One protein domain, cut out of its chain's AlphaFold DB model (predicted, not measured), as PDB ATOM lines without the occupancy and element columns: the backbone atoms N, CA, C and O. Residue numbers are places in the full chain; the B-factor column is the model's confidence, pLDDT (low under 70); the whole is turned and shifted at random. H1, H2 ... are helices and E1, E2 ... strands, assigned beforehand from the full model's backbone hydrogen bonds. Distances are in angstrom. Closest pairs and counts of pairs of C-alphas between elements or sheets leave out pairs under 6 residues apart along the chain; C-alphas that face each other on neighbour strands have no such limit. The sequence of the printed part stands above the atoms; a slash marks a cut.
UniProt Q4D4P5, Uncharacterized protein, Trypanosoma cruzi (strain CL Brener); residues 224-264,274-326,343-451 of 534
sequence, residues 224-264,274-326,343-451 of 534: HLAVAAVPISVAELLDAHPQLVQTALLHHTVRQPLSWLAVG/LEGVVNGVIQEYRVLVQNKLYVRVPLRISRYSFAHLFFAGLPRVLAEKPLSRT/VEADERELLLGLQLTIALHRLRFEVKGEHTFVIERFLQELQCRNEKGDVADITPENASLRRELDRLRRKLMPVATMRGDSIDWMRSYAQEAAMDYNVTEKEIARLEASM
ATOM      1  N   HIS A 224     -79.987  27.306 -44.569       66.61
ATOM      2  CA  HIS A 224     -79.652  27.137 -45.971       66.61
ATOM      3  C   HIS A 224     -80.952  27.079 -46.767       66.61
ATOM      4  O   HIS A 224     -81.882  26.349 -46.398       66.61
ATOM      5  N   LEU A 225     -81.027  27.867 -47.839       77.40
ATOM      6  CA  LEU A 225     -82.182  27.855 -48.718       77.40
ATOM      7  C   LEU A 225     -82.019  26.735 -49.737       77.40
ATOM      8  O   LEU A 225     -81.204  26.820 -50.650       77.40
ATOM      9  N   ALA A 226     -82.816  25.688 -49.591       83.11
ATOM     10  CA  ALA A 226     -82.825  24.556 -50.498       83.11
ATOM     11  C   ALA A 226     -84.118  24.529 -51.309       83.11
ATOM     12  O   ALA A 226     -85.148  25.027 -50.861       83.11
ATOM     13  N   VAL A 227     -84.090  23.904 -52.480       86.35
ATOM     14  CA  VAL A 227     -85.313  23.542 -53.201       86.35
ATOM     15  C   VAL A 227     -85.411  22.025 -53.194       86.35
ATOM     16  O   VAL A 227     -84.435  21.341 -53.487       86.35
ATOM     17  N   ALA A 228     -86.570  21.499 -52.814       90.94
ATOM     18  CA  ALA A 228     -86.846  20.069 -52.814       90.94
ATOM     19  C   ALA A 228     -88.027  19.772 -53.732       90.94
ATOM     20  O   ALA A 228     -89.054  20.445 -53.667       90.94
ATOM     21  N   ALA A 229     -87.900  18.755 -54.575       91.31
ATOM     22  CA  ALA A 229     -88.988  18.274 -55.410       91.31
ATOM     23  C   ALA A 229     -89.734  17.167 -54.664       91.31
ATOM     24  O   ALA A 229     -89.223  16.068 -54.506       91.31
ATOM     25  N   VAL A 230     -90.930  17.439 -54.160       90.35
ATOM     26  CA  VAL A 230     -91.684  16.486 -53.330       90.35
ATOM     27  C   VAL A 230     -92.943  15.991 -54.047       90.35
ATOM     28  O   VAL A 230     -93.463  16.698 -54.914       90.35
ATOM     29  N   PRO A 231     -93.467  14.801 -53.695       87.78
ATOM     30  CA  PRO A 231     -94.774  14.340 -54.151       87.78
ATOM     31  C   PRO A 231     -95.878  15.354 -53.858       87.78
ATOM     32  O   PRO A 231     -95.788  16.101 -52.884       87.78
ATOM     33  N   ILE A 232     -96.957  15.327 -54.643       85.46
ATOM     34  CA  ILE A 232     -98.118  16.207 -54.428       85.46
ATOM     35  C   ILE A 232     -98.687  16.101 -53.003       85.46
ATOM     36  O   ILE A 232     -98.900  17.116 -52.350       85.46
ATOM     37  N   SER A 233     -98.831  14.882 -52.475       83.71
ATOM     38  CA  SER A 233     -99.350  14.631 -51.125       83.71
ATOM     39  C   SER A 233     -98.451  15.218 -50.035       83.71
ATOM     40  O   SER A 233     -98.935  15.776 -49.053       83.71
ATOM     41  N   VAL A 234     -97.132  15.138 -50.224       88.65
ATOM     42  CA  VAL A 234     -96.158  15.763 -49.326       88.65
ATOM     43  C   VAL A 234     -96.245  17.281 -49.444       88.65
ATOM     44  O   VAL A 234     -96.306  17.956 -48.426       88.65
ATOM     45  N   ALA A 235     -96.313  17.832 -50.656       88.64
ATOM     46  CA  ALA A 235     -96.455  19.270 -50.865       88.64
ATOM     47  C   ALA A 235     -97.707  19.838 -50.173       88.64
ATOM     48  O   ALA A 235     -97.617  20.860 -49.498       88.64
ATOM     49  N   GLU A 236     -98.847  19.153 -50.269       87.08
ATOM     50  CA  GLU A 236    -100.080  19.525 -49.564       87.08
ATOM     51  C   GLU A 236     -99.921  19.484 -48.040       87.08
ATOM     52  O   GLU A 236    -100.369  20.396 -47.343       87.08
ATOM     53  N   LEU A 237     -99.242  18.458 -47.515       88.17
ATOM     54  CA  LEU A 237     -98.949  18.363 -46.088       88.17
ATOM     55  C   LEU A 237     -98.077  19.535 -45.621       88.17
ATOM     56  O   LEU A 237     -98.342  20.116 -44.570       88.17
ATOM     57  N   LEU A 238     -97.047  19.891 -46.394       89.32
ATOM     58  CA  LEU A 238     -96.130  20.984 -46.061       89.32
ATOM     59  C   LEU A 238     -96.787  22.362 -46.182       89.32
ATOM     60  O   LEU A 238     -96.475  23.250 -45.393       89.32
ATOM     61  N   ASP A 239     -97.711  22.533 -47.128       89.15
ATOM     62  CA  ASP A 239     -98.532  23.741 -47.257       89.15
ATOM     63  C   ASP A 239     -99.427  23.950 -46.025       89.15
ATOM     64  O   ASP A 239     -99.555  25.067 -45.523       89.15
ATOM     65  N   ALA A 240    -100.023  22.871 -45.507       88.19
ATOM     66  CA  ALA A 240    -100.872  22.921 -44.318       88.19
ATOM     67  C   ALA A 240    -100.073  23.009 -43.003       88.19
ATOM     68  O   ALA A 240    -100.515  23.651 -42.044       88.19
ATOM     69  N   HIS A 241     -98.912  22.353 -42.941       88.46
ATOM     70  CA  HIS A 241     -98.131  22.150 -41.718       88.46
ATOM     71  C   HIS A 241     -96.618  22.324 -41.953       88.46
ATOM     72  O   HIS A 241     -95.848  21.367 -41.801       88.46
ATOM     73  N   PRO A 242     -96.151  23.547 -42.263       85.11
ATOM     74  CA  PRO A 242     -94.745  23.806 -42.586       85.11
ATOM     75  C   PRO A 242     -93.780  23.465 -41.439       85.11
ATOM     76  O   PRO A 242     -92.634  23.088 -41.682       85.11
ATOM     77  N   GLN A 243     -94.240  23.519 -40.185       84.04
ATOM     78  CA  GLN A 243     -93.455  23.161 -38.999       84.04
ATOM     79  C   GLN A 243     -92.977  21.698 -38.986       84.04
ATOM     80  O   GLN A 243     -92.012  21.377 -38.294       84.04
ATOM     81  N   LEU A 244     -93.615  20.802 -39.751       86.04
ATOM     82  CA  LEU A 244     -93.205  19.398 -39.825       86.04
ATOM     83  C   LEU A 244     -91.847  19.220 -40.508       86.04
ATOM     84  O   LEU A 244     -91.140  18.273 -40.174       86.04
ATOM     85  N   VAL A 245     -91.463  20.123 -41.420       85.05
ATOM     86  CA  VAL A 245     -90.196  20.035 -42.167       85.05
ATOM     87  C   VAL A 245     -89.012  20.001 -41.210       85.05
ATOM     88  O   VAL A 245     -88.183  19.097 -41.283       85.05
ATOM     89  N   GLN A 246     -88.942  20.974 -40.299       79.64
ATOM     90  CA  GLN A 246     -87.811  21.112 -39.386       79.64
ATOM     91  C   GLN A 246     -87.709  19.896 -38.461       79.64
ATOM     92  O   GLN A 246     -86.640  19.300 -38.349       79.64
ATOM     93  N   THR A 247     -88.827  19.479 -37.863       80.21
ATOM     94  CA  THR A 247     -88.883  18.309 -36.976       80.21
ATOM     95  C   THR A 247     -88.491  17.022 -37.700       80.21
ATOM     96  O   THR A 247     -87.717  16.227 -37.168       80.21
ATOM     97  N   ALA A 248     -88.987  16.819 -38.926       83.43
ATOM     98  CA  ALA A 248     -88.692  15.629 -39.716       83.43
ATOM     99  C   ALA A 248     -87.213  15.566 -40.106       83.43
ATOM    100  O   ALA A 248     -86.573  14.535 -39.900       83.43
ATOM    101  N   LEU A 249     -86.658  16.662 -40.631       80.41
ATOM    102  CA  LEU A 249     -85.264  16.703 -41.068       80.41
ATOM    103  C   LEU A 249     -84.297  16.556 -39.895       80.41
ATOM    104  O   LEU A 249     -83.366  15.765 -39.998       80.41
ATOM    105  N   LEU A 250     -84.546  17.233 -38.768       70.88
ATOM    106  CA  LEU A 250     -83.734  17.072 -37.560       70.88
ATOM    107  C   LEU A 250     -83.725  15.611 -37.099       70.88
ATOM    108  O   LEU A 250     -82.654  15.013 -36.998       70.88
ATOM    109  N   HIS A 251     -84.904  15.006 -36.917       73.34
ATOM    110  CA  HIS A 251     -85.017  13.599 -36.525       73.34
ATOM    111  C   HIS A 251     -84.283  12.665 -37.499       73.34
ATOM    112  O   HIS A 251     -83.553  11.763 -37.084       73.34
ATOM    113  N   HIS A 252     -84.439  12.903 -38.803       75.25
ATOM    114  CA  HIS A 252     -83.804  12.094 -39.837       75.25
ATOM    115  C   HIS A 252     -82.278  12.212 -39.829       75.25
ATOM    116  O   HIS A 252     -81.593  11.204 -39.986       75.25
ATOM    117  N   THR A 253     -81.749  13.418 -39.609       66.02
ATOM    118  CA  THR A 253     -80.300  13.661 -39.567       66.02
ATOM    119  C   THR A 253     -79.633  13.028 -38.353       66.02
ATOM    120  O   THR A 253     -78.558  12.457 -38.495       66.02
ATOM    121  N   VAL A 254     -80.298  13.036 -37.192       62.94
ATOM    122  CA  VAL A 254     -79.799  12.378 -35.973       62.94
ATOM    123  C   VAL A 254     -79.764  10.862 -36.140       62.94
ATOM    124  O   VAL A 254     -78.808  10.214 -35.743       62.94
ATOM    125  N   ARG A 255     -80.778  10.274 -36.780       64.39
ATOM    126  CA  ARG A 255     -80.878   8.821 -36.983       64.39
ATOM    127  C   ARG A 255     -80.177   8.316 -38.250       64.39
ATOM    128  O   ARG A 255     -80.608   7.296 -38.793       64.39
ATOM    129  N   GLN A 256     -79.157   9.040 -38.710       60.66
ATOM    130  CA  GLN A 256     -78.378   8.806 -39.928       60.66
ATOM    131  C   GLN A 256     -79.222   8.800 -41.229       60.66
ATOM    132  O   GLN A 256     -80.005   7.873 -41.487       60.66
ATOM    133  N   PRO A 257     -79.072   9.814 -42.100       55.68
ATOM    134  CA  PRO A 257     -79.847   9.894 -43.329       55.68
ATOM    135  C   PRO A 257     -79.289   8.934 -44.388       55.68
ATOM    136  O   PRO A 257     -78.250   9.183 -44.980       55.68
ATOM    137  N   LEU A 258     -80.004   7.828 -44.626       54.70
ATOM    138  CA  LEU A 258     -79.821   6.838 -45.706       54.70
ATOM    139  C   LEU A 258     -78.450   6.144 -45.845       54.70
ATOM    140  O   LEU A 258     -78.369   5.165 -46.583       54.70
ATOM    141  N   SER A 259     -77.401   6.563 -45.138       52.81
ATOM    142  CA  SER A 259     -76.067   5.946 -45.190       52.81
ATOM    143  C   SER A 259     -76.096   4.446 -44.875       52.81
ATOM    144  O   SER A 259     -75.369   3.663 -45.484       52.81
ATOM    145  N   TRP A 260     -77.006   4.006 -44.003       50.90
ATOM    146  CA  TRP A 260     -77.210   2.590 -43.684       50.90
ATOM    147  C   TRP A 260     -77.642   1.742 -44.898       50.90
ATOM    148  O   TRP A 260     -77.301   0.560 -44.960       50.90
ATOM    149  N   LEU A 261     -78.305   2.334 -45.902       49.88
ATOM    150  CA  LEU A 261     -78.625   1.658 -47.168       49.88
ATOM    151  C   LEU A 261     -77.390   1.467 -48.061       49.88
ATOM    152  O   LEU A 261     -77.409   0.623 -48.954       49.88
ATOM    153  N   ALA A 262     -76.319   2.244 -47.864       48.24
ATOM    154  CA  ALA A 262     -75.099   2.115 -48.659       48.24
ATOM    155  C   ALA A 262     -74.297   0.856 -48.287       48.24
ATOM    156  O   ALA A 262     -73.719   0.217 -49.164       48.24
ATOM    157  N   VAL A 263     -74.287   0.479 -47.003       44.45
ATOM    158  CA  VAL A 263     -73.449  -0.619 -46.485       44.45
ATOM    159  C   VAL A 263     -74.140  -1.986 -46.601       44.45
ATOM    160  O   VAL A 263     -73.476  -3.017 -46.514       44.45
ATOM    161  N   GLY A 264     -75.460  -2.037 -46.817       43.70
ATOM    162  CA  GLY A 264     -76.228  -3.276 -47.039       43.70
ATOM    163  C   GLY A 264     -76.145  -4.331 -45.921       43.70
ATOM    164  O   GLY A 264     -76.721  -5.404 -46.059       43.70
ATOM    165  N   LEU A 274     -88.655  -1.685 -41.703       62.65
ATOM    166  CA  LEU A 274     -88.307  -0.302 -42.051       62.65
ATOM    167  C   LEU A 274     -87.648  -0.216 -43.431       62.65
ATOM    168  O   LEU A 274     -87.979   0.668 -44.215       62.65
ATOM    169  N   GLU A 275     -86.756  -1.153 -43.749       65.08
ATOM    170  CA  GLU A 275     -86.109  -1.214 -45.063       65.08
ATOM    171  C   GLU A 275     -87.115  -1.469 -46.187       65.08
ATOM    172  O   GLU A 275     -87.083  -0.783 -47.209       65.08
ATOM    173  N   GLY A 276     -88.071  -2.377 -45.969       67.59
ATOM    174  CA  GLY A 276     -89.175  -2.602 -46.903       67.59
ATOM    175  C   GLY A 276     -90.007  -1.339 -47.144       67.59
ATOM    176  O   GLY A 276     -90.296  -1.004 -48.292       67.59
ATOM    177  N   VAL A 277     -90.333  -0.597 -46.079       67.12
ATOM    178  CA  VAL A 277     -91.066   0.678 -46.177       67.12
ATOM    179  C   VAL A 277     -90.259   1.719 -46.951       67.12
ATOM    180  O   VAL A 277     -90.798   2.350 -47.855       67.12
ATOM    181  N   VAL A 278     -88.969   1.883 -46.650       71.67
ATOM    182  CA  VAL A 278     -88.110   2.858 -47.339       71.67
ATOM    183  C   VAL A 278     -87.961   2.516 -48.821       71.67
ATOM    184  O   VAL A 278     -88.107   3.400 -49.663       71.67
ATOM    185  N   ASN A 279     -87.754   1.244 -49.164       72.57
ATOM    186  CA  ASN A 279     -87.698   0.800 -50.557       72.57
ATOM    187  C   ASN A 279     -89.026   1.036 -51.291       72.57
ATOM    188  O   ASN A 279     -89.013   1.471 -52.445       72.57
ATOM    189  N   GLY A 280     -90.161   0.811 -50.620       74.27
ATOM    190  CA  GLY A 280     -91.488   1.147 -51.142       74.27
ATOM    191  C   GLY A 280     -91.629   2.639 -51.449       74.27
ATOM    192  O   GLY A 280     -91.986   3.001 -52.569       74.27
ATOM    193  N   VAL A 281     -91.239   3.501 -50.503       78.06
ATOM    194  CA  VAL A 281     -91.244   4.964 -50.677       78.06
ATOM    195  C   VAL A 281     -90.340   5.393 -51.836       78.06
ATOM    196  O   VAL A 281     -90.729   6.249 -52.625       78.06
ATOM    197  N   ILE A 282     -89.157   4.790 -51.994       80.54
ATOM    198  CA  ILE A 282     -88.246   5.091 -53.112       80.54
ATOM    199  C   ILE A 282     -88.891   4.741 -54.459       80.54
ATOM    200  O   ILE A 282     -88.789   5.524 -55.407       80.54
ATOM    201  N   GLN A 283     -89.538   3.575 -54.569       78.75
ATOM    202  CA  GLN A 283     -90.197   3.177 -55.814       78.75
ATOM    203  C   GLN A 283     -91.386   4.076 -56.148       78.75
ATOM    204  O   GLN A 283     -91.486   4.540 -57.283       78.75
ATOM    205  N   GLU A 284     -92.240   4.368 -55.169       76.14
ATOM    206  CA  GLU A 284     -93.382   5.268 -55.344       76.14
ATOM    207  C   GLU A 284     -92.918   6.666 -55.765       76.14
ATOM    208  O   GLU A 284     -93.368   7.204 -56.778       76.14
ATOM    209  N   TYR A 285     -91.939   7.220 -55.049       82.10
ATOM    210  CA  TYR A 285     -91.355   8.518 -55.359       82.10
ATOM    211  C   TYR A 285     -90.791   8.554 -56.787       82.10
ATOM    212  O   TYR A 285     -91.039   9.506 -57.528       82.10
ATOM    213  N   ARG A 286     -90.100   7.494 -57.228       81.33
ATOM    214  CA  ARG A 286     -89.587   7.387 -58.603       81.33
ATOM    215  C   ARG A 286     -90.711   7.440 -59.640       81.33
ATOM    216  O   ARG A 286     -90.575   8.160 -60.627       81.33
ATOM    217  N   VAL A 287     -91.803   6.705 -59.432       76.75
ATOM    218  CA  VAL A 287     -92.955   6.713 -60.350       76.75
ATOM    219  C   VAL A 287     -93.557   8.118 -60.442       76.75
ATOM    220  O   VAL A 287     -93.813   8.612 -61.539       76.75
ATOM    221  N   LEU A 288     -93.725   8.803 -59.309       80.20
ATOM    222  CA  LEU A 288     -94.262  10.165 -59.279       80.20
ATOM    223  C   LEU A 288     -93.347  11.164 -59.994       80.20
ATOM    224  O   LEU A 288     -93.826  11.987 -60.774       80.20
ATOM    225  N   VAL A 289     -92.032  11.064 -59.792       80.08
ATOM    226  CA  VAL A 289     -91.041  11.913 -60.468       80.08
ATOM    227  C   VAL A 289     -91.053  11.697 -61.978       80.08
ATOM    228  O   VAL A 289     -91.112  12.670 -62.732       80.08
ATOM    229  N   GLN A 290     -91.052  10.440 -62.426       80.23
ATOM    230  CA  GLN A 290     -91.082  10.086 -63.848       80.23
ATOM    231  C   GLN A 290     -92.358  10.578 -64.540       80.23
ATOM    232  O   GLN A 290     -92.306  11.019 -65.685       80.23
ATOM    233  N   ASN A 291     -93.481  10.594 -63.820       77.03
ATOM    234  CA  ASN A 291     -94.756  11.117 -64.308       77.03
ATOM    235  C   ASN A 291     -94.928  12.637 -64.104       77.03
ATOM    236  O   ASN A 291     -96.017  13.164 -64.326       77.03
ATOM    237  N   LYS A 292     -93.882  13.358 -63.670       80.12
ATOM    238  CA  LYS A 292     -93.916  14.796 -63.336       80.12
ATOM    239  C   LYS A 292     -94.976  15.174 -62.287       80.12
ATOM    240  O   LYS A 292     -95.409  16.322 -62.227       80.12
ATOM    241  N   LEU A 293     -95.368  14.240 -61.421       83.20
ATOM    242  CA  LEU A 293     -96.320  14.431 -60.318       83.20
ATOM    243  C   LEU A 293     -95.614  14.902 -59.039       83.20
ATOM    244  O   LEU A 293     -95.799  14.355 -57.951       83.20
ATOM    245  N   TYR A 294     -94.782  15.930 -59.185       86.98
ATOM    246  CA  TYR A 294     -94.054  16.552 -58.089       86.98
ATOM    247  C   TYR A 294     -94.239  18.069 -58.085       86.98
ATOM    248  O   TYR A 294     -94.602  18.695 -59.093       86.98
ATOM    249  N   VAL A 295     -93.966  18.654 -56.923       88.67
ATOM    250  CA  VAL A 295     -93.952  20.093 -56.681       88.67
ATOM    251  C   VAL A 295     -92.592  20.467 -56.119       88.67
ATOM    252  O   VAL A 295     -92.107  19.855 -55.169       88.67
ATOM    253  N   ARG A 296     -91.966  21.478 -56.716       91.19
ATOM    254  CA  ARG A 296     -90.742  22.078 -56.183       91.19
ATOM    255  C   ARG A 296     -91.141  22.986 -55.024       91.19
ATOM    256  O   ARG A 296     -92.041  23.804 -55.183       91.19
ATOM    257  N   VAL A 297     -90.504  22.836 -53.869       90.03
ATOM    258  CA  VAL A 297     -90.827  23.573 -52.641       90.03
ATOM    259  C   VAL A 297     -89.545  24.189 -52.079       90.03
ATOM    260  O   VAL A 297     -88.559  23.466 -51.910       90.03
ATOM    261  N   PRO A 298     -89.519  25.503 -51.793       87.88
ATOM    262  CA  PRO A 298     -88.388  26.132 -51.132       87.88
ATOM    263  C   PRO A 298     -88.405  25.782 -49.639       87.88
ATOM    264  O   PRO A 298     -89.408  25.965 -48.950       87.88
ATOM    265  N   LEU A 299     -87.282  25.293 -49.127       85.70
ATOM    266  CA  LEU A 299     -87.104  24.883 -47.741       85.70
ATOM    267  C   LEU A 299     -86.027  25.741 -47.082       85.70
ATOM    268  O   LEU A 299     -84.936  25.913 -47.621       85.70
ATOM    269  N   ARG A 300     -86.320  26.240 -45.879       77.55
ATOM    270  CA  ARG A 300     -85.318  26.822 -44.980       77.55
ATOM    271  C   ARG A 300     -84.869  25.734 -44.016       77.55
ATOM    272  O   ARG A 300     -85.599  25.393 -43.091       77.55
ATOM    273  N   ILE A 301     -83.704  25.157 -44.274       72.16
ATOM    274  CA  ILE A 301     -83.172  24.020 -43.513       72.16
ATOM    275  C   ILE A 301     -82.020  24.530 -42.654       72.16
ATOM    276  O   ILE A 301     -81.232  25.335 -43.137       72.16
ATOM    277  N   SER A 302     -81.896  24.097 -41.398       65.01
ATOM    278  CA  SER A 302     -80.703  24.439 -40.613       65.01
ATOM    279  C   SER A 302     -79.454  23.927 -41.335       65.01
ATOM    280  O   SER A 302     -79.469  22.844 -41.928       65.01
ATOM    281  N   ARG A 303     -78.359  24.690 -41.307       63.57
ATOM    282  CA  ARG A 303     -77.127  24.274 -42.003       63.57
ATOM    283  C   ARG A 303     -76.608  22.925 -41.529       63.57
ATOM    284  O   ARG A 303     -76.155  22.143 -42.352       63.57
ATOM    285  N   TYR A 304     -76.749  22.644 -40.233       62.52
ATOM    286  CA  TYR A 304     -76.446  21.340 -39.650       62.52
ATOM    287  C   TYR A 304     -77.204  20.216 -40.367       62.52
ATOM    288  O   TYR A 304     -76.590  19.310 -40.927       62.52
ATOM    289  N   SER A 305     -78.538  20.305 -40.428       64.65
ATOM    290  CA  SER A 305     -79.332  19.275 -41.091       64.65
ATOM    291  C   SER A 305     -79.023  19.200 -42.581       64.65
ATOM    292  O   SER A 305     -78.905  18.106 -43.121       64.65
ATOM    293  N   PHE A 306     -78.843  20.344 -43.244       68.56
ATOM    294  CA  PHE A 306     -78.492  20.374 -44.658       68.56
ATOM    295  C   PHE A 306     -77.161  19.657 -44.931       68.56
ATOM    296  O   PHE A 306     -77.099  18.811 -45.822       68.56
ATOM    297  N   ALA A 307     -76.113  19.944 -44.154       62.17
ATOM    298  CA  ALA A 307     -74.814  19.298 -44.300       62.17
ATOM    299  C   ALA A 307     -74.945  17.774 -44.149       62.17
ATOM    300  O   ALA A 307     -74.557  17.031 -45.047       62.17
ATOM    301  N   HIS A 308     -75.591  17.292 -43.085       63.77
ATOM    302  CA  HIS A 308     -75.777  15.852 -42.879       63.77
ATOM    303  C   HIS A 308     -76.539  15.166 -44.021       63.77
ATOM    304  O   HIS A 308     -76.172  14.065 -44.429       63.77
ATOM    305  N   LEU A 309     -77.571  15.811 -44.567       67.44
ATOM    306  CA  LEU A 309     -78.364  15.274 -45.675       67.44
ATOM    307  C   LEU A 309     -77.556  15.133 -46.972       67.44
ATOM    308  O   LEU A 309     -77.693  14.129 -47.672       67.44
ATOM    309  N   PHE A 310     -76.700  16.106 -47.286       66.36
ATOM    310  CA  PHE A 310     -75.908  16.095 -48.519       66.36
ATOM    311  C   PHE A 310     -74.582  15.326 -48.398       66.36
ATOM    312  O   PHE A 310     -74.076  14.860 -49.421       66.36
ATOM    313  N   PHE A 311     -74.032  15.151 -47.188       59.23
ATOM    314  CA  PHE A 311     -72.766  14.429 -46.967       59.23
ATOM    315  C   PHE A 311     -72.895  12.954 -46.630       59.23
ATOM    316  O   PHE A 311     -71.907  12.238 -46.754       59.23
ATOM    317  N   ALA A 312     -74.081  12.457 -46.284       57.95
ATOM    318  CA  ALA A 312     -74.260  11.045 -45.939       57.95
ATOM    319  C   ALA A 312     -74.052  10.053 -47.106       57.95
ATOM    320  O   ALA A 312     -74.150   8.841 -46.909       57.95
ATOM    321  N   GLY A 313     -73.726  10.549 -48.304       55.70
ATOM    322  CA  GLY A 313     -73.529   9.746 -49.504       55.70
ATOM    323  C   GLY A 313     -74.851   9.285 -50.118       55.70
ATOM    324  O   GLY A 313     -75.880   9.173 -49.451       55.70
ATOM    325  N   LEU A 314     -74.839   9.032 -51.428       60.90
ATOM    326  CA  LEU A 314     -75.989   8.431 -52.099       60.90
ATOM    327  C   LEU A 314     -76.036   6.923 -51.800       60.90
ATOM    328  O   LEU A 314     -75.038   6.232 -52.018       60.90
ATOM    329  N   PRO A 315     -77.191   6.380 -51.379       61.42
ATOM    330  CA  PRO A 315     -77.411   4.941 -51.327       61.42
ATOM    331  C   PRO A 315     -77.094   4.269 -52.660       61.42
ATOM    332  O   PRO A 315     -77.464   4.774 -53.723       61.42
ATOM    333  N   ARG A 316     -76.501   3.073 -52.602       61.39
ATOM    334  CA  ARG A 316     -76.128   2.290 -53.789       61.39
ATOM    335  C   ARG A 316     -77.300   2.079 -54.756       61.39
ATOM    336  O   ARG A 316     -77.126   2.202 -55.962       61.39
ATOM    337  N   VAL A 317     -78.508   1.859 -54.233       64.35
ATOM    338  CA  VAL A 317     -79.741   1.691 -55.029       64.35
ATOM    339  C   VAL A 317     -80.053   2.915 -55.901       64.35
ATOM    340  O   VAL A 317     -80.560   2.761 -57.015       64.35
ATOM    341  N   LEU A 318     -79.759   4.125 -55.415       65.74
ATOM    342  CA  LEU A 318     -79.954   5.366 -56.170       65.74
ATOM    343  C   LEU A 318     -78.798   5.624 -57.141       65.74
ATOM    344  O   LEU A 318     -79.041   6.121 -58.236       65.74
ATOM    345  N   ALA A 319     -77.574   5.231 -56.775       65.16
ATOM    346  CA  ALA A 319     -76.414   5.305 -57.662       65.16
ATOM    347  C   ALA A 319     -76.546   4.365 -58.877       65.16
ATOM    348  O   ALA A 319     -76.208   4.745 -59.994       65.16
ATOM    349  N   GLU A 320     -77.068   3.150 -58.679       66.82
ATOM    350  CA  GLU A 320     -77.286   2.177 -59.760       66.82
ATOM    351  C   GLU A 320     -78.502   2.523 -60.634       66.82
ATOM    352  O   GLU A 320     -78.528   2.204 -61.824       66.82
ATOM    353  N   LYS A 321     -79.534   3.147 -60.049       67.87
ATOM    354  CA  LYS A 321     -80.783   3.500 -60.736       67.87
ATOM    355  C   LYS A 321     -81.213   4.929 -60.358       67.87
ATOM    356  O   LYS A 321     -81.947   5.081 -59.369       67.87
ATOM    357  N   PRO A 322     -80.829   5.956 -61.142       68.15
ATOM    358  CA  PRO A 322     -81.154   7.348 -60.838       68.15
ATOM    359  C   PRO A 322     -82.670   7.599 -60.786       68.15
ATOM    360  O   PRO A 322     -83.483   6.838 -61.324       68.15
ATOM    361  N   LEU A 323     -83.063   8.662 -60.078       70.20
ATOM    362  CA  LEU A 323     -84.470   9.021 -59.855       70.20
ATOM    363  C   LEU A 323     -85.149   9.517 -61.137       70.20
ATOM    364  O   LEU A 323     -86.299   9.166 -61.405       70.20
ATOM    365  N   SER A 324     -84.420  10.282 -61.948       68.39
ATOM    366  CA  SER A 324     -84.832  10.696 -63.286       68.39
ATOM    367  C   SER A 324     -84.297   9.719 -64.337       68.39
ATOM    368  O   SER A 324     -83.170   9.228 -64.248       68.39
ATOM    369  N   ARG A 325     -85.102   9.421 -65.364       61.88
ATOM    370  CA  ARG A 325     -84.581   8.774 -66.573       61.88
ATOM    371  C   ARG A 325     -83.853   9.828 -67.402       61.88
ATOM    372  O   ARG A 325     -84.469  10.793 -67.843       61.88
ATOM    373  N   THR A 326     -82.566   9.621 -67.660       43.95
ATOM    374  CA  THR A 326     -81.822  10.306 -68.724       43.95
ATOM    375  C   THR A 326     -82.266   9.751 -70.079       43.95
ATOM    376  O   THR A 326     -81.538   9.021 -70.747       43.95
ATOM    377  N   VAL A 343     -89.179  25.303 -64.853       69.67
ATOM    378  CA  VAL A 343     -87.860  24.715 -64.685       69.67
ATOM    379  C   VAL A 343     -88.001  23.332 -64.039       69.67
ATOM    380  O   VAL A 343     -88.494  23.216 -62.911       69.67
ATOM    381  N   GLU A 344     -87.537  22.293 -64.741       80.98
ATOM    382  CA  GLU A 344     -87.508  20.923 -64.222       80.98
ATOM    383  C   GLU A 344     -86.603  20.801 -62.985       80.98
ATOM    384  O   GLU A 344     -85.581  21.498 -62.837       80.98
ATOM    385  N   ALA A 345     -87.003  19.904 -62.079       84.93
ATOM    386  CA  ALA A 345     -86.217  19.583 -60.900       84.93
ATOM    387  C   ALA A 345     -84.910  18.893 -61.297       84.93
ATOM    388  O   ALA A 345     -84.907  17.977 -62.119       84.93
ATOM    389  N   ASP A 346     -83.803  19.336 -60.706       83.40
ATOM    390  CA  ASP A 346     -82.518  18.668 -60.890       83.40
ATOM    391  C   ASP A 346     -82.379  17.457 -59.946       83.40
ATOM    392  O   ASP A 346     -83.198  17.223 -59.056       83.40
ATOM    393  N   GLU A 347     -81.326  16.661 -60.135       81.30
ATOM    394  CA  GLU A 347     -81.080  15.461 -59.327       81.30
ATOM    395  C   GLU A 347     -80.927  15.763 -57.825       81.30
ATOM    396  O   GLU A 347     -81.292  14.939 -56.984       81.30
ATOM    397  N   ARG A 348     -80.443  16.959 -57.468       80.06
ATOM    398  CA  ARG A 348     -80.231  17.380 -56.076       80.06
ATOM    399  C   ARG A 348     -81.561  17.723 -55.414       80.06
ATOM    400  O   ARG A 348     -81.808  17.298 -54.287       80.06
ATOM    401  N   GLU A 349     -82.423  18.445 -56.123       87.70
ATOM    402  CA  GLU A 349     -83.782  18.759 -55.687       87.70
ATOM    403  C   GLU A 349     -84.606  17.475 -55.494       87.70
ATOM    404  O   GLU A 349     -85.360  17.366 -54.522       87.70
ATOM    405  N   LEU A 350     -84.430  16.484 -56.378       87.06
ATOM    406  CA  LEU A 350     -85.068  15.168 -56.270       87.06
ATOM    407  C   LEU A 350     -84.545  14.366 -55.071       87.06
ATOM    408  O   LEU A 350     -85.326  13.814 -54.299       87.06
ATOM    409  N   LEU A 351     -83.226  14.320 -54.871       83.28
ATOM    410  CA  LEU A 351     -82.635  13.611 -53.735       83.28
ATOM    411  C   LEU A 351     -83.110  14.194 -52.400       83.28
ATOM    412  O   LEU A 351     -83.518  13.450 -51.508       83.28
ATOM    413  N   LEU A 352     -83.107  15.523 -52.275       85.00
ATOM    414  CA  LEU A 352     -83.576  16.198 -51.069       85.00
ATOM    415  C   LEU A 352     -85.076  15.969 -50.839       85.00
ATOM    416  O   LEU A 352     -85.510  15.753 -49.708       85.00
ATOM    417  N   GLY A 353     -85.872  15.977 -51.910       89.11
ATOM    418  CA  GLY A 353     -87.295  15.666 -51.844       89.11
ATOM    419  C   GLY A 353     -87.581  14.240 -51.384       89.11
ATOM    420  O   GLY A 353     -88.463  14.023 -50.548       89.11
ATOM    421  N   LEU A 354     -86.798  13.270 -51.858       86.31
ATOM    422  CA  LEU A 354     -86.857  11.888 -51.389       86.31
ATOM    423  C   LEU A 354     -86.476  11.785 -49.906       86.31
ATOM    424  O   LEU A 354     -87.211  11.173 -49.129       86.31
ATOM    425  N   GLN A 355     -85.366  12.403 -49.496       85.57
ATOM    426  CA  GLN A 355     -84.925  12.404 -48.100       85.57
ATOM    427  C   GLN A 355     -85.973  13.019 -47.174       85.57
ATOM    428  O   GLN A 355     -86.261  12.450 -46.124       85.57
ATOM    429  N   LEU A 356     -86.604  14.126 -47.571       87.52
ATOM    430  CA  LEU A 356     -87.691  14.730 -46.804       87.52
ATOM    431  C   LEU A 356     -88.922  13.817 -46.726       87.52
ATOM    432  O   LEU A 356     -89.534  13.691 -45.667       87.52
ATOM    433  N   THR A 357     -89.268  13.146 -47.825       86.09
ATOM    434  CA  THR A 357     -90.388  12.195 -47.857       86.09
ATOM    435  C   THR A 357     -90.136  11.040 -46.884       86.09
ATOM    436  O   THR A 357     -90.981  10.731 -46.042       86.09
ATOM    437  N   ILE A 358     -88.935  10.457 -46.913       82.66
ATOM    438  CA  ILE A 358     -88.523   9.405 -45.977       82.66
ATOM    439  C   ILE A 358     -88.495   9.940 -44.542       82.66
ATOM    440  O   ILE A 358     -88.985   9.272 -43.634       82.66
ATOM    441  N   ALA A 359     -87.977  11.149 -44.325       84.19
ATOM    442  CA  ALA A 359     -87.933  11.790 -43.017       84.19
ATOM    443  C   ALA A 359     -89.332  11.931 -42.399       84.19
ATOM    444  O   ALA A 359     -89.507  11.625 -41.222       84.19
ATOM    445  N   LEU A 360     -90.336  12.327 -43.187       85.20
ATOM    446  CA  LEU A 360     -91.730  12.429 -42.742       85.20
ATOM    447  C   LEU A 360     -92.335  11.060 -42.411       85.20
ATOM    448  O   LEU A 360     -92.994  10.916 -41.382       85.20
ATOM    449  N   HIS A 361     -92.075  10.040 -43.235       82.33
ATOM    450  CA  HIS A 361     -92.499   8.671 -42.936       82.33
ATOM    451  C   HIS A 361     -91.865   8.152 -41.642       82.33
ATOM    452  O   HIS A 361     -92.562   7.611 -40.786       82.33
ATOM    453  N   ARG A 362     -90.560   8.356 -41.461       77.98
ATOM    454  CA  ARG A 362     -89.856   7.966 -40.235       77.98
ATOM    455  C   ARG A 362     -90.382   8.725 -39.028       77.98
ATOM    456  O   ARG A 362     -90.663   8.105 -38.013       77.98
ATOM    457  N   LEU A 363     -90.585  10.037 -39.146       80.88
ATOM    458  CA  LEU A 363     -91.158  10.847 -38.074       80.88
ATOM    459  C   LEU A 363     -92.535  10.311 -37.653       80.88
ATOM    460  O   LEU A 363     -92.795  10.178 -36.463       80.88
ATOM    461  N   ARG A 364     -93.389   9.943 -38.616       82.58
ATOM    462  CA  ARG A 364     -94.700   9.329 -38.359       82.58
ATOM    463  C   ARG A 364     -94.594   8.001 -37.596       82.58
ATOM    464  O   ARG A 364     -95.380   7.778 -36.683       82.58
ATOM    465  N   PHE A 365     -93.686   7.106 -37.985       79.24
ATOM    466  CA  PHE A 365     -93.641   5.742 -37.438       79.24
ATOM    467  C   PHE A 365     -92.753   5.580 -36.197       79.24
ATOM    468  O   PHE A 365     -93.055   4.754 -35.337       79.24
ATOM    469  N   GLU A 366     -91.659   6.333 -36.106       76.39
ATOM    470  CA  GLU A 366     -90.627   6.159 -35.076       76.39
ATOM    471  C   GLU A 366     -90.848   7.077 -33.871       76.39
ATOM    472  O   GLU A 366     -90.549   6.690 -32.739       76.39
ATOM    473  N   VAL A 367     -91.396   8.276 -34.088       72.88
ATOM    474  CA  VAL A 367     -91.597   9.267 -33.029       72.88
ATOM    475  C   VAL A 367     -93.079   9.353 -32.701       72.88
ATOM    476  O   VAL A 367     -93.925   9.542 -33.571       72.88
ATOM    477  N   LYS A 368     -93.410   9.187 -31.419       76.24
ATOM    478  CA  LYS A 368     -94.771   9.391 -30.919       76.24
ATOM    479  C   LYS A 368     -94.915  10.844 -30.481       76.24
ATOM    480  O   LYS A 368     -94.216  11.275 -29.569       76.24
ATOM    481  N   GLY A 369     -95.838  11.582 -31.088       80.90
ATOM    482  CA  GLY A 369     -96.148  12.949 -30.671       80.90
ATOM    483  C   GLY A 369     -97.306  13.572 -31.446       80.90
ATOM    484  O   GLY A 369     -98.003  12.902 -32.207       80.90
ATOM    485  N   GLU A 370     -97.503  14.879 -31.263       83.81
ATOM    486  CA  GLU A 370     -98.557  15.635 -31.958       83.81
ATOM    487  C   GLU A 370     -98.408  15.569 -33.486       83.81
ATOM    488  O   GLU A 370     -99.401  15.460 -34.203       83.81
ATOM    489  N   HIS A 371     -97.171  15.547 -33.989       82.60
ATOM    490  CA  HIS A 371     -96.879  15.400 -35.416       82.60
ATOM    491  C   HIS A 371     -97.434  14.094 -35.997       82.60
ATOM    492  O   HIS A 371     -97.962  14.109 -37.105       82.60
ATOM    493  N   THR A 372     -97.379  12.978 -35.259       84.04
ATOM    494  CA  THR A 372     -97.922  11.689 -35.708       84.04
ATOM    495  C   THR A 372     -99.420  11.804 -35.943       84.04
ATOM    496  O   THR A 372     -99.919  11.387 -36.983       84.04
ATOM    497  N   PHE A 373    -100.133  12.427 -35.000       85.11
ATOM    498  CA  PHE A 373    -101.572  12.647 -35.114       85.11
ATOM    499  C   PHE A 373    -101.915  13.553 -36.300       85.11
ATOM    500  O   PHE A 373    -102.851  13.261 -37.039       85.11
ATOM    501  N   VAL A 374    -101.142  14.623 -36.509       85.79
ATOM    502  CA  VAL A 374    -101.314  15.532 -37.651       85.79
ATOM    503  C   VAL A 374    -101.130  14.791 -38.979       85.79
ATOM    504  O   VAL A 374    -101.980  14.909 -39.859       85.79
ATOM    505  N   ILE A 375    -100.068  13.991 -39.109       84.83
ATOM    506  CA  ILE A 375     -99.778  13.232 -40.332       84.83
ATOM    507  C   ILE A 375    -100.850  12.163 -40.578       84.83
ATOM    508  O   ILE A 375    -101.370  12.068 -41.684       84.83
ATOM    509  N   GLU A 376    -101.226  11.381 -39.562       86.92
ATOM    510  CA  GLU A 376    -102.275  10.356 -39.686       86.92
ATOM    511  C   GLU A 376    -103.621  10.962 -40.078       86.92
ATOM    512  O   GLU A 376    -104.292  10.466 -40.981       86.92
ATOM    513  N   ARG A 377    -104.004  12.070 -39.437       87.27
ATOM    514  CA  ARG A 377    -105.239  12.776 -39.765       87.27
ATOM    515  C   ARG A 377    -105.224  13.272 -41.209       87.27
ATOM    516  O   ARG A 377    -106.208  13.088 -41.917       87.27
ATOM    517  N   PHE A 378    -104.122  13.873 -41.649       86.12
ATOM    518  CA  PHE A 378    -103.976  14.326 -43.027       86.12
ATOM    519  C   PHE A 378    -104.094  13.164 -44.025       86.12
ATOM    520  O   PHE A 378    -104.808  13.273 -45.019       86.12
ATOM    521  N   LEU A 379    -103.466  12.021 -43.736       84.12
ATOM    522  CA  LEU A 379    -103.550  10.831 -44.586       84.12
ATOM    523  C   LEU A 379    -104.963  10.238 -44.635       84.12
ATOM    524  O   LEU A 379    -105.406   9.830 -45.705       84.12
ATOM    525  N   GLN A 380    -105.694  10.233 -43.519       84.09
ATOM    526  CA  GLN A 380    -107.106   9.838 -43.495       84.09
ATOM    527  C   GLN A 380    -107.970  10.799 -44.320       84.09
ATOM    528  O   GLN A 380    -108.825  10.364 -45.090       84.09
ATOM    529  N   GLU A 381    -107.735  12.109 -44.200       82.06
ATOM    530  CA  GLU A 381    -108.433  13.117 -45.002       82.06
ATOM    531  C   GLU A 381    -108.150  12.933 -46.503       82.06
ATOM    532  O   GLU A 381    -109.083  13.018 -47.306       82.06
ATOM    533  N   LEU A 382    -106.908  12.613 -46.884       77.17
ATOM    534  CA  LEU A 382    -106.533  12.259 -48.256       77.17
ATOM    535  C   LEU A 382    -107.217  10.977 -48.740       77.17
ATOM    536  O   LEU A 382    -107.781  10.973 -49.831       77.17
ATOM    537  N   GLN A 383    -107.230   9.910 -47.938       76.37
ATOM    538  CA  GLN A 383    -107.920   8.661 -48.281       76.37
ATOM    539  C   GLN A 383    -109.411   8.902 -48.527       76.37
ATOM    540  O   GLN A 383    -109.933   8.521 -49.570       76.37
ATOM    541  N   CYS A 384    -110.082   9.639 -47.638       71.80
ATOM    542  CA  CYS A 384    -111.487   9.997 -47.815       71.80
ATOM    543  C   CYS A 384    -111.746  10.886 -49.043       71.80
ATOM    544  O   CYS A 384    -112.859  10.877 -49.572       71.80
ATOM    545  N   ARG A 385    -110.777  11.706 -49.476       69.41
ATOM    546  CA  ARG A 385    -110.878  12.474 -50.729       69.41
ATOM    547  C   ARG A 385    -110.721  11.562 -51.939       69.41
ATOM    548  O   ARG A 385    -111.523  11.674 -52.861       69.41
ATOM    549  N   ASN A 386    -109.761  10.646 -51.895       65.81
ATOM    550  CA  ASN A 386    -109.499   9.696 -52.971       65.81
ATOM    551  C   ASN A 386    -110.651   8.704 -53.155       65.81
ATOM    552  O   ASN A 386    -110.995   8.420 -54.286       65.81
ATOM    553  N   GLU A 387    -111.299   8.245 -52.081       62.18
ATOM    554  CA  GLU A 387    -112.488   7.377 -52.157       62.18
ATOM    555  C   GLU A 387    -113.735   8.098 -52.697       62.18
ATOM    556  O   GLU A 387    -114.644   7.465 -53.229       62.18
ATOM    557  N   LYS A 388    -113.816   9.424 -52.518       57.52
ATOM    558  CA  LYS A 388    -114.918  10.252 -53.040       57.52
ATOM    559  C   LYS A 388    -114.683  10.717 -54.472       57.52
ATOM    560  O   LYS A 388    -115.653  11.040 -55.156       57.52
ATOM    561  N   GLY A 389    -113.426  10.827 -54.891       52.32
ATOM    562  CA  GLY A 389    -113.077  10.919 -56.300       52.32
ATOM    563  C   GLY A 389    -113.290   9.550 -56.929       52.32
ATOM    564  O   GLY A 389    -112.974   8.542 -56.311       52.32
ATOM    565  N   ASP A 390    -113.853   9.483 -58.132       44.70
ATOM    566  CA  ASP A 390    -113.866   8.220 -58.866       44.70
ATOM    567  C   ASP A 390    -112.408   7.746 -59.003       44.70
ATOM    568  O   ASP A 390    -111.611   8.368 -59.699       44.70
ATOM    569  N   VAL A 391    -112.052   6.666 -58.299       43.76
ATOM    570  CA  VAL A 391    -110.707   6.049 -58.262       43.76
ATOM    571  C   VAL A 391    -110.287   5.504 -59.642       43.76
ATOM    572  O   VAL A 391    -109.178   5.006 -59.817       43.76
ATOM    573  N   ALA A 392    -111.155   5.615 -60.648       40.13
ATOM    574  CA  ALA A 392    -110.833   5.286 -62.021       40.13
ATOM    575  C   ALA A 392    -109.821   6.304 -62.575       40.13
ATOM    576  O   ALA A 392    -110.128   7.480 -62.765       40.13
ATOM    577  N   ASP A 393    -108.620   5.805 -62.848       39.46
ATOM    578  CA  ASP A 393    -107.546   6.467 -63.574       39.46
ATOM    579  C   ASP A 393    -106.893   7.666 -62.886       39.46
ATOM    580  O   ASP A 393    -107.088   8.820 -63.254       39.46
ATOM    581  N   ILE A 394    -105.906   7.393 -62.029       44.89
ATOM    582  CA  ILE A 394    -104.738   8.283 -61.884       44.89
ATOM    583  C   ILE A 394    -103.900   8.192 -63.176       44.89
ATOM    584  O   ILE A 394    -102.711   7.883 -63.164       44.89
ATOM    585  N   THR A 395    -104.521   8.410 -64.333       48.92
ATOM    586  CA  THR A 395    -103.789   8.671 -65.560       48.92
ATOM    587  C   THR A 395    -103.350  10.132 -65.522       48.92
ATOM    588  O   THR A 395    -104.063  11.002 -65.001       48.92
ATOM    589  N   PRO A 396    -102.187  10.464 -66.103       50.79
ATOM    590  CA  PRO A 396    -101.759  11.850 -66.264       50.79
ATOM    591  C   PRO A 396    -102.755  12.698 -67.075       50.79
ATOM    592  O   PRO A 396    -102.519  13.890 -67.244       50.79
ATOM    593  N   GLU A 397    -103.853  12.139 -67.584       52.04
ATOM    594  CA  GLU A 397    -104.905  12.830 -68.332       52.04
ATOM    595  C   GLU A 397    -106.002  13.443 -67.445       52.04
ATOM    596  O   GLU A 397    -106.810  14.237 -67.936       52.04
ATOM    597  N   ASN A 398    -106.006  13.183 -66.130       65.24
ATOM    598  CA  ASN A 398    -106.986  13.774 -65.219       65.24
ATOM    599  C   ASN A 398    -106.818  15.297 -65.093       65.24
ATOM    600  O   ASN A 398    -105.999  15.828 -64.337       65.24
ATOM    601  N   ALA A 399    -107.649  16.033 -65.836       68.82
ATOM    602  CA  ALA A 399    -107.620  17.491 -65.895       68.82
ATOM    603  C   ALA A 399    -107.885  18.169 -64.535       68.82
ATOM    604  O   ALA A 399    -107.496  19.320 -64.347       68.82
ATOM    605  N   SER A 400    -108.567  17.496 -63.601       73.97
ATOM    606  CA  SER A 400    -108.756  17.964 -62.221       73.97
ATOM    607  C   SER A 400    -107.446  17.933 -61.432       73.97
ATOM    608  O   SER A 400    -107.051  18.971 -60.904       73.97
ATOM    609  N   LEU A 401    -106.755  16.788 -61.432       72.75
ATOM    610  CA  LEU A 401    -105.482  16.582 -60.741       72.75
ATOM    611  C   LEU A 401    -104.407  17.538 -61.264       72.75
ATOM    612  O   LEU A 401    -103.727  18.182 -60.474       72.75
ATOM    613  N   ARG A 402    -104.304  17.712 -62.591       74.24
ATOM    614  CA  ARG A 402    -103.381  18.702 -63.180       74.24
ATOM    615  C   ARG A 402    -103.665  20.115 -62.680       74.24
ATOM    616  O   ARG A 402    -102.757  20.808 -62.247       74.24
ATOM    617  N   ARG A 403    -104.937  20.532 -62.665       77.54
ATOM    618  CA  ARG A 403    -105.319  21.865 -62.169       77.54
ATOM    619  C   ARG A 403    -104.991  22.056 -60.690       77.54
ATOM    620  O   ARG A 403    -104.675  23.174 -60.291       77.54
ATOM    621  N   GLU A 404    -105.131  21.016 -59.878       79.86
ATOM    622  CA  GLU A 404    -104.768  21.043 -58.461       79.86
ATOM    623  C   GLU A 404    -103.251  21.131 -58.277       79.86
ATOM    624  O   GLU A 404    -102.776  22.025 -57.576       79.86
ATOM    625  N   LEU A 405    -102.496  20.319 -59.018       81.83
ATOM    626  CA  LEU A 405    -101.038  20.354 -59.057       81.83
ATOM    627  C   LEU A 405    -100.510  21.734 -59.479       81.83
ATOM    628  O   LEU A 405     -99.689  22.317 -58.776       81.83
ATOM    629  N   ASP A 406    -101.037  22.318 -60.557       83.23
ATOM    630  CA  ASP A 406    -100.632  23.643 -61.052       83.23
ATOM    631  C   ASP A 406    -100.955  24.769 -60.058       83.23
ATOM    632  O   ASP A 406    -100.281  25.803 -59.999       83.23
ATOM    633  N   ARG A 407    -102.035  24.622 -59.277       85.93
ATOM    634  CA  ARG A 407    -102.360  25.564 -58.195       85.93
ATOM    635  C   ARG A 407    -101.360  25.435 -57.057       85.93
ATOM    636  O   ARG A 407    -100.891  26.457 -56.562       85.93
ATOM    637  N   LEU A 408    -101.027  24.208 -56.670       85.68
ATOM    638  CA  LEU A 408    -100.092  23.939 -55.589       85.68
ATOM    639  C   LEU A 408     -98.673  24.404 -55.945       85.68
ATOM    640  O   LEU A 408     -98.034  25.066 -55.131       85.68
ATOM    641  N   ARG A 409     -98.228  24.173 -57.188       87.50
ATOM    642  CA  ARG A 409     -96.949  24.674 -57.718       87.50
ATOM    643  C   ARG A 409     -96.835  26.185 -57.621       87.50
ATOM    644  O   ARG A 409     -95.880  26.681 -57.037       87.50
ATOM    645  N   ARG A 410     -97.843  26.919 -58.100       83.86
ATOM    646  CA  ARG A 410     -97.856  28.388 -58.011       83.86
ATOM    647  C   ARG A 410     -97.916  28.902 -56.576       83.86
ATOM    648  O   ARG A 410     -97.396  29.975 -56.292       83.86
ATOM    649  N   LYS A 411     -98.570  28.160 -55.679       87.15
ATOM    650  CA  LYS A 411     -98.718  28.551 -54.275       87.15
ATOM    651  C   LYS A 411     -97.422  28.357 -53.486       87.15
ATOM    652  O   LYS A 411     -97.011  29.274 -52.781       87.15
ATOM    653  N   LEU A 412     -96.797  27.185 -53.598       85.34
ATOM    654  CA  LEU A 412     -95.595  26.826 -52.838       85.34
ATOM    655  C   LEU A 412     -94.304  27.339 -53.476       85.34
ATOM    656  O   LEU A 412     -93.338  27.587 -52.762       85.34
ATOM    657  N   MET A 413     -94.294  27.540 -54.794       82.28
ATOM    658  CA  MET A 413     -93.165  28.099 -55.531       82.28
ATOM    659  C   MET A 413     -93.612  29.313 -56.357       82.28
ATOM    660  O   MET A 413     -93.826  29.200 -57.565       82.28
ATOM    661  N   PRO A 414     -93.736  30.501 -55.730       72.24
ATOM    662  CA  PRO A 414     -94.144  31.721 -56.430       72.24
ATOM    663  C   PRO A 414     -93.183  32.124 -57.555       72.24
ATOM    664  O   PRO A 414     -93.591  32.754 -58.526       72.24
ATOM    665  N   VAL A 415     -91.900  31.770 -57.417       73.70
ATOM    666  CA  VAL A 415     -90.855  32.007 -58.417       73.70
ATOM    667  C   VAL A 415     -90.420  30.657 -58.976       73.70
ATOM    668  O   VAL A 415     -89.543  30.002 -58.418       73.70
ATOM    669  N   ALA A 416     -91.026  30.231 -60.086       70.24
ATOM    670  CA  ALA A 416     -90.756  28.925 -60.696       70.24
ATOM    671  C   ALA A 416     -89.275  28.719 -61.072       70.24
ATOM    672  O   ALA A 416     -88.778  27.597 -61.066       70.24
ATOM    673  N   THR A 417     -88.535  29.794 -61.344       74.18
ATOM    674  CA  THR A 417     -87.107  29.750 -61.699       74.18
ATOM    675  C   THR A 417     -86.160  29.709 -60.496       74.18
ATOM    676  O   THR A 417     -84.949  29.590 -60.680       74.18
ATOM    677  N   MET A 418     -86.673  29.789 -59.265       73.75
ATOM    678  CA  MET A 418     -85.860  29.782 -58.049       73.75
ATOM    679  C   MET A 418     -85.055  28.483 -57.931       73.75
ATOM    680  O   MET A 418     -85.591  27.392 -58.119       73.75
ATOM    681  N   ARG A 419     -83.768  28.597 -57.597       78.32
ATOM    682  CA  ARG A 419     -82.867  27.475 -57.299       78.32
ATOM    683  C   ARG A 419     -82.358  27.597 -55.864       78.32
ATOM    684  O   ARG A 419     -82.353  28.694 -55.306       78.32
ATOM    685  N   GLY A 420     -81.969  26.468 -55.276       68.07
ATOM    686  CA  GLY A 420     -81.319  26.456 -53.968       68.07
ATOM    687  C   GLY A 420     -79.967  27.172 -53.996       68.07
ATOM    688  O   GLY A 420     -79.376  27.380 -55.058       68.07
ATOM    689  N   ASP A 421     -79.480  27.531 -52.814       69.23
ATOM    690  CA  ASP A 421     -78.124  28.032 -52.619       69.23
ATOM    691  C   ASP A 421     -77.086  26.995 -53.114       69.23
ATOM    692  O   ASP A 421     -77.330  25.786 -53.132       69.23
ATOM    693  N   SER A 422     -75.896  27.454 -53.525       68.39
ATOM    694  CA  SER A 422     -74.829  26.531 -53.944       68.39
ATOM    695  C   SER A 422     -74.365  25.645 -52.779       68.39
ATOM    696  O   SER A 422     -74.187  26.114 -51.650       68.39
ATOM    697  N   ILE A 423     -74.118  24.366 -53.084       63.85
ATOM    698  CA  ILE A 423     -73.607  23.353 -52.150       63.85
ATOM    699  C   ILE A 423     -72.083  23.188 -52.197       63.85
ATOM    700  O   ILE A 423     -71.531  22.412 -51.422       63.85
ATOM    701  N   ASP A 424     -71.394  23.875 -53.112       60.91
ATOM    702  CA  ASP A 424     -69.969  23.631 -53.375       60.91
ATOM    703  C   ASP A 424     -69.087  24.009 -52.176       60.91
ATOM    704  O   ASP A 424     -68.136  23.293 -51.852       60.91
ATOM    705  N   TRP A 425     -69.458  25.070 -51.452       58.11
ATOM    706  CA  TRP A 425     -68.773  25.464 -50.219       58.11
ATOM    707  C   TRP A 425     -68.963  24.424 -49.112       58.11
ATOM    708  O   TRP A 425     -68.000  24.065 -48.449       58.11
ATOM    709  N   MET A 426     -70.173  23.870 -48.955       54.37
ATOM    710  CA  MET A 426     -70.422  22.814 -47.970       54.37
ATOM    711  C   MET A 426     -69.641  21.560 -48.313       54.37
ATOM    712  O   MET A 426     -69.159  20.892 -47.410       54.37
ATOM    713  N   ARG A 427     -69.515  21.223 -49.605       52.16
ATOM    714  CA  ARG A 427     -68.739  20.052 -50.027       52.16
ATOM    715  C   ARG A 427     -67.271  20.212 -49.683       52.16
ATOM    716  O   ARG A 427     -66.693  19.277 -49.145       52.16
ATOM    717  N   SER A 428     -66.720  21.388 -49.950       50.64
ATOM    718  CA  SER A 428     -65.351  21.729 -49.561       50.64
ATOM    719  C   SER A 428     -65.192  21.632 -48.039       50.64
ATOM    720  O   SER A 428     -64.301  20.944 -47.557       50.64
ATOM    721  N   TYR A 429     -66.143  22.207 -47.298       49.12
ATOM    722  CA  TYR A 429     -66.190  22.177 -45.839       49.12
ATOM    723  C   TYR A 429     -66.278  20.754 -45.258       49.12
ATOM    724  O   TYR A 429     -65.546  20.414 -44.341       49.12
ATOM    725  N   ALA A 430     -67.140  19.886 -45.786       49.17
ATOM    726  CA  ALA A 430     -67.278  18.522 -45.282       49.17
ATOM    727  C   ALA A 430     -66.133  17.604 -45.704       49.17
ATOM    728  O   ALA A 430     -65.813  16.676 -44.972       49.17
ATOM    729  N   GLN A 431     -65.521  17.841 -46.868       50.36
ATOM    730  CA  GLN A 431     -64.286  17.160 -47.251       50.36
ATOM    731  C   GLN A 431     -63.164  17.501 -46.275       50.36
ATOM    732  O   GLN A 431     -62.453  16.605 -45.842       50.36
ATOM    733  N   GLU A 432     -63.051  18.769 -45.896       46.36
ATOM    734  CA  GLU A 432     -62.096  19.234 -44.895       46.36
ATOM    735  C   GLU A 432     -62.410  18.681 -43.499       46.36
ATOM    736  O   GLU A 432     -61.554  18.051 -42.885       46.36
ATOM    737  N   ALA A 433     -63.666  18.763 -43.048       44.18
ATOM    738  CA  ALA A 433     -64.091  18.172 -41.781       44.18
ATOM    739  C   ALA A 433     -63.871  16.648 -41.741       44.18
ATOM    740  O   ALA A 433     -63.508  16.115 -40.702       44.18
ATOM    741  N   ALA A 434     -64.056  15.938 -42.857       43.16
ATOM    742  CA  ALA A 434     -63.767  14.507 -42.944       43.16
ATOM    743  C   ALA A 434     -62.260  14.195 -42.912       43.16
ATOM    744  O   ALA A 434     -61.888  13.104 -42.488       43.16
ATOM    745  N   MET A 435     -61.400  15.119 -43.353       45.98
ATOM    746  CA  MET A 435     -59.947  14.986 -43.196       45.98
ATOM    747  C   MET A 435     -59.511  15.230 -41.747       45.98
ATOM    748  O   MET A 435     -58.637  14.516 -41.258       45.98
ATOM    749  N   ASP A 436     -60.132  16.192 -41.059       45.41
ATOM    750  CA  ASP A 436     -59.737  16.597 -39.704       45.41
ATOM    751  C   ASP A 436     -60.380  15.750 -38.592       45.41
ATOM    752  O   ASP A 436     -59.759  15.492 -37.558       45.41
ATOM    753  N   TYR A 437     -61.607  15.265 -38.792       41.90
ATOM    754  CA  TYR A 437     -62.353  14.511 -37.791       41.90
ATOM    755  C   TYR A 437     -62.444  13.024 -38.152       41.90
ATOM    756  O   TYR A 437     -63.447  12.541 -38.680       41.90
ATOM    757  N   ASN A 438     -61.441  12.254 -37.724       38.64
ATOM    758  CA  ASN A 438     -61.649  10.849 -37.361       38.64
ATOM    759  C   ASN A 438     -62.582  10.791 -36.130       38.64
ATOM    760  O   ASN A 438     -62.137  10.500 -35.019       38.64
ATOM    761  N   VAL A 439     -63.870  11.119 -36.301       38.02
ATOM    762  CA  VAL A 439     -64.880  11.020 -35.236       38.02
ATOM    763  C   VAL A 439     -64.967   9.557 -34.827       38.02
ATOM    764  O   VAL A 439     -65.425   8.704 -35.591       38.02
ATOM    765  N   THR A 440     -64.515   9.242 -33.618       40.45
ATOM    766  CA  THR A 440     -64.675   7.888 -33.085       40.45
ATOM    767  C   THR A 440     -66.147   7.658 -32.741       40.45
ATOM    768  O   THR A 440     -66.817   8.548 -32.221       40.45
ATOM    769  N   GLU A 441     -66.672   6.453 -32.989       39.40
ATOM    770  CA  GLU A 441     -68.086   6.085 -32.755       39.40
ATOM    771  C   GLU A 441     -68.611   6.473 -31.354       39.40
ATOM    772  O   GLU A 441     -69.804   6.718 -31.168       39.40
ATOM    773  N   LYS A 442     -67.717   6.590 -30.362       41.93
ATOM    774  CA  LYS A 442     -68.033   7.029 -28.994       41.93
ATOM    775  C   LYS A 442     -68.549   8.469 -28.907       41.93
ATOM    776  O   LYS A 442     -69.357   8.759 -28.026       41.93
ATOM    777  N   GLU A 443     -68.098   9.371 -29.773       37.86
ATOM    778  CA  GLU A 443     -68.532  10.773 -29.774       37.86
ATOM    779  C   GLU A 443     -69.911  10.929 -30.418       37.86
ATOM    780  O   GLU A 443     -70.756  11.650 -29.886       37.86
ATOM    781  N   ILE A 444     -70.186  10.153 -31.474       39.13
ATOM    782  CA  ILE A 444     -71.521  10.046 -32.079       39.13
ATOM    783  C   ILE A 444     -72.520   9.525 -31.038       39.13
ATOM    784  O   ILE A 444     -73.578  10.120 -30.845       39.13
ATOM    785  N   ALA A 445     -72.145   8.487 -30.282       43.96
ATOM    786  CA  ALA A 445     -72.983   7.948 -29.213       43.96
ATOM    787  C   ALA A 445     -73.247   8.961 -28.078       43.96
ATOM    788  O   ALA A 445     -74.341   8.984 -27.513       43.96
ATOM    789  N   ARG A 446     -72.278   9.832 -27.745       42.53
ATOM    790  CA  ARG A 446     -72.478  10.919 -26.763       42.53
ATOM    791  C   ARG A 446     -73.431  11.996 -27.280       42.53
ATOM    792  O   ARG A 446     -74.268  12.466 -26.511       42.53
ATOM    793  N   LEU A 447     -73.335  12.360 -28.560       38.01
ATOM    794  CA  LEU A 447     -74.254  13.315 -29.181       38.01
ATOM    795  C   LEU A 447     -75.687  12.757 -29.207       38.01
ATOM    796  O   LEU A 447     -76.617  13.440 -28.779       38.01
ATOM    797  N   GLU A 448     -75.855  11.492 -29.605       38.06
ATOM    798  CA  GLU A 448     -77.146  10.788 -29.586       38.06
ATOM    799  C   GLU A 448     -77.753  10.715 -28.179       38.06
ATOM    800  O   GLU A 448     -78.949  10.966 -28.016       38.06
ATOM    801  N   ALA A 449     -76.937  10.435 -27.156       43.56
ATOM    802  CA  ALA A 449     -77.383  10.441 -25.766       43.56
ATOM    803  C   ALA A 449     -77.860  11.838 -25.339       43.56
ATOM    804  O   ALA A 449     -78.942  11.964 -24.777       43.56
ATOM    805  N   SER A 450     -77.115  12.898 -25.678       40.48
ATOM    806  CA  SER A 450     -77.487  14.272 -25.307       40.48
ATOM    807  C   SER A 450     -78.778  14.770 -25.973       40.48
ATOM    808  O   SER A 450     -79.503  15.565 -25.384       40.48
ATOM    809  N   MET A 451     -79.094  14.292 -27.182       38.15
ATOM    810  CA  MET A 451     -80.302  14.694 -27.912       38.15
ATOM    811  C   MET A 451     -81.554  13.900 -27.527       38.15
ATOM    812  O   MET A 451     -82.667  14.381 -27.739       38.15
TER     813      MET A 451
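This is residues 224 to 264, 274 to 326 and 343 to 451 of the 534 residues of an uncharacterized protein of Trypanosoma cruzi (strain CL Brener) (UniProt Q4D4P5). The long helix H7 runs through the middle of a crossed helical body, with a two-stranded ribbon, E1 and E2, along one side of it, H4 packed on another side, and H2 crossing it. From one end of H7 the chain turns into H8, a long arm; residues 383 to 394, of which 383 to 388 belong to H8, stick out before H9 folds back onto E2; towards the opposite end of the whole, H10 packs on H5 and leads to H11. The printed part has 203 residues with eleven named helices and two named strands, in the order E1, H1 to H4, E2, H5 to H11; the sheet E1 - E2 is antiparallel and the class is mostly helix. The whole is compact, with a radius of gyration of the C-alphas of 17.6 A, yet elongated, spanning 56 by 36 by 31 A.

E1, residues 224 to 231, begins at C-alpha 224 (-79.652, 27.137, -45.971) and is 21.4 A long. H1 is residues 232 to 240, H2 243 to 254, H3 259 to 263, and H4 274 to 290, 24.3 A. E2, residues 294 to 302, is 23.4 A long and bends by 52 degrees at residue 298. H5 is residues 303 to 311 and H6 316 to 320. H7, residues 347 to 366, is 27.7 A long from C-alpha 347 (-81.080, 15.461, -59.327). H8, residues 370 to 388, is 27.2 A; H9 is 399 to 412, H10 424 to 436, and H11 441 to 451, ending at (-80.302, 14.694, -27.912).

The hub H7 touches H2 about perpendicular, 90 degrees, closest C-alphas Ala 248 and Ala 359, 5.1 A. It touches H4 at a tilt of 38 degrees, only just steep, opposite ways, closest C-alphas Val 278 and Ile 358, 6.7 A. H8 touches H7 with residues 371 to 376 alone, closest C-alphas Arg 364 and Thr 372, 4.8 A. The closest C-alphas of E1 and H7, Ala 228 and Glu 349, are 4.4 A apart. Across E1 and E2, N 226 and O 299 are 2.9 A apart, within hydrogen-bond range. H1 touches H9, closest C-alphas Ile 232 and Leu 405, 6.9 A. H5 touches H2, closest C-alphas Thr 253 and Ser 305, 5.9 A, and H10, closest C-alphas Ala 307 and Met 426, 6.7 A. H3 touches H6, closest C-alphas Ala 262 and Arg 316, 5.2 A. H11 is close to H2 but not clearly touching, 7.1 A. Every O i to N i+4 pair is within hydrogen-bond range in the helices other than H2, 7 of 8, and H3, 0 of 1, with 1 of 2 O i to N i+3 pairs.

The farthest C-alphas, Asp 390 and Asp 436, are 58.0 A apart. Two cuts omit residues 265 to 273, gap 13.4 A, and 327 to 342, gap 16.1 A. The link H9 to H10 is long. The mean pLDDT of the printed part is 70.1, with 89 residues under 70, among them 302 to 322 and 420 to 451.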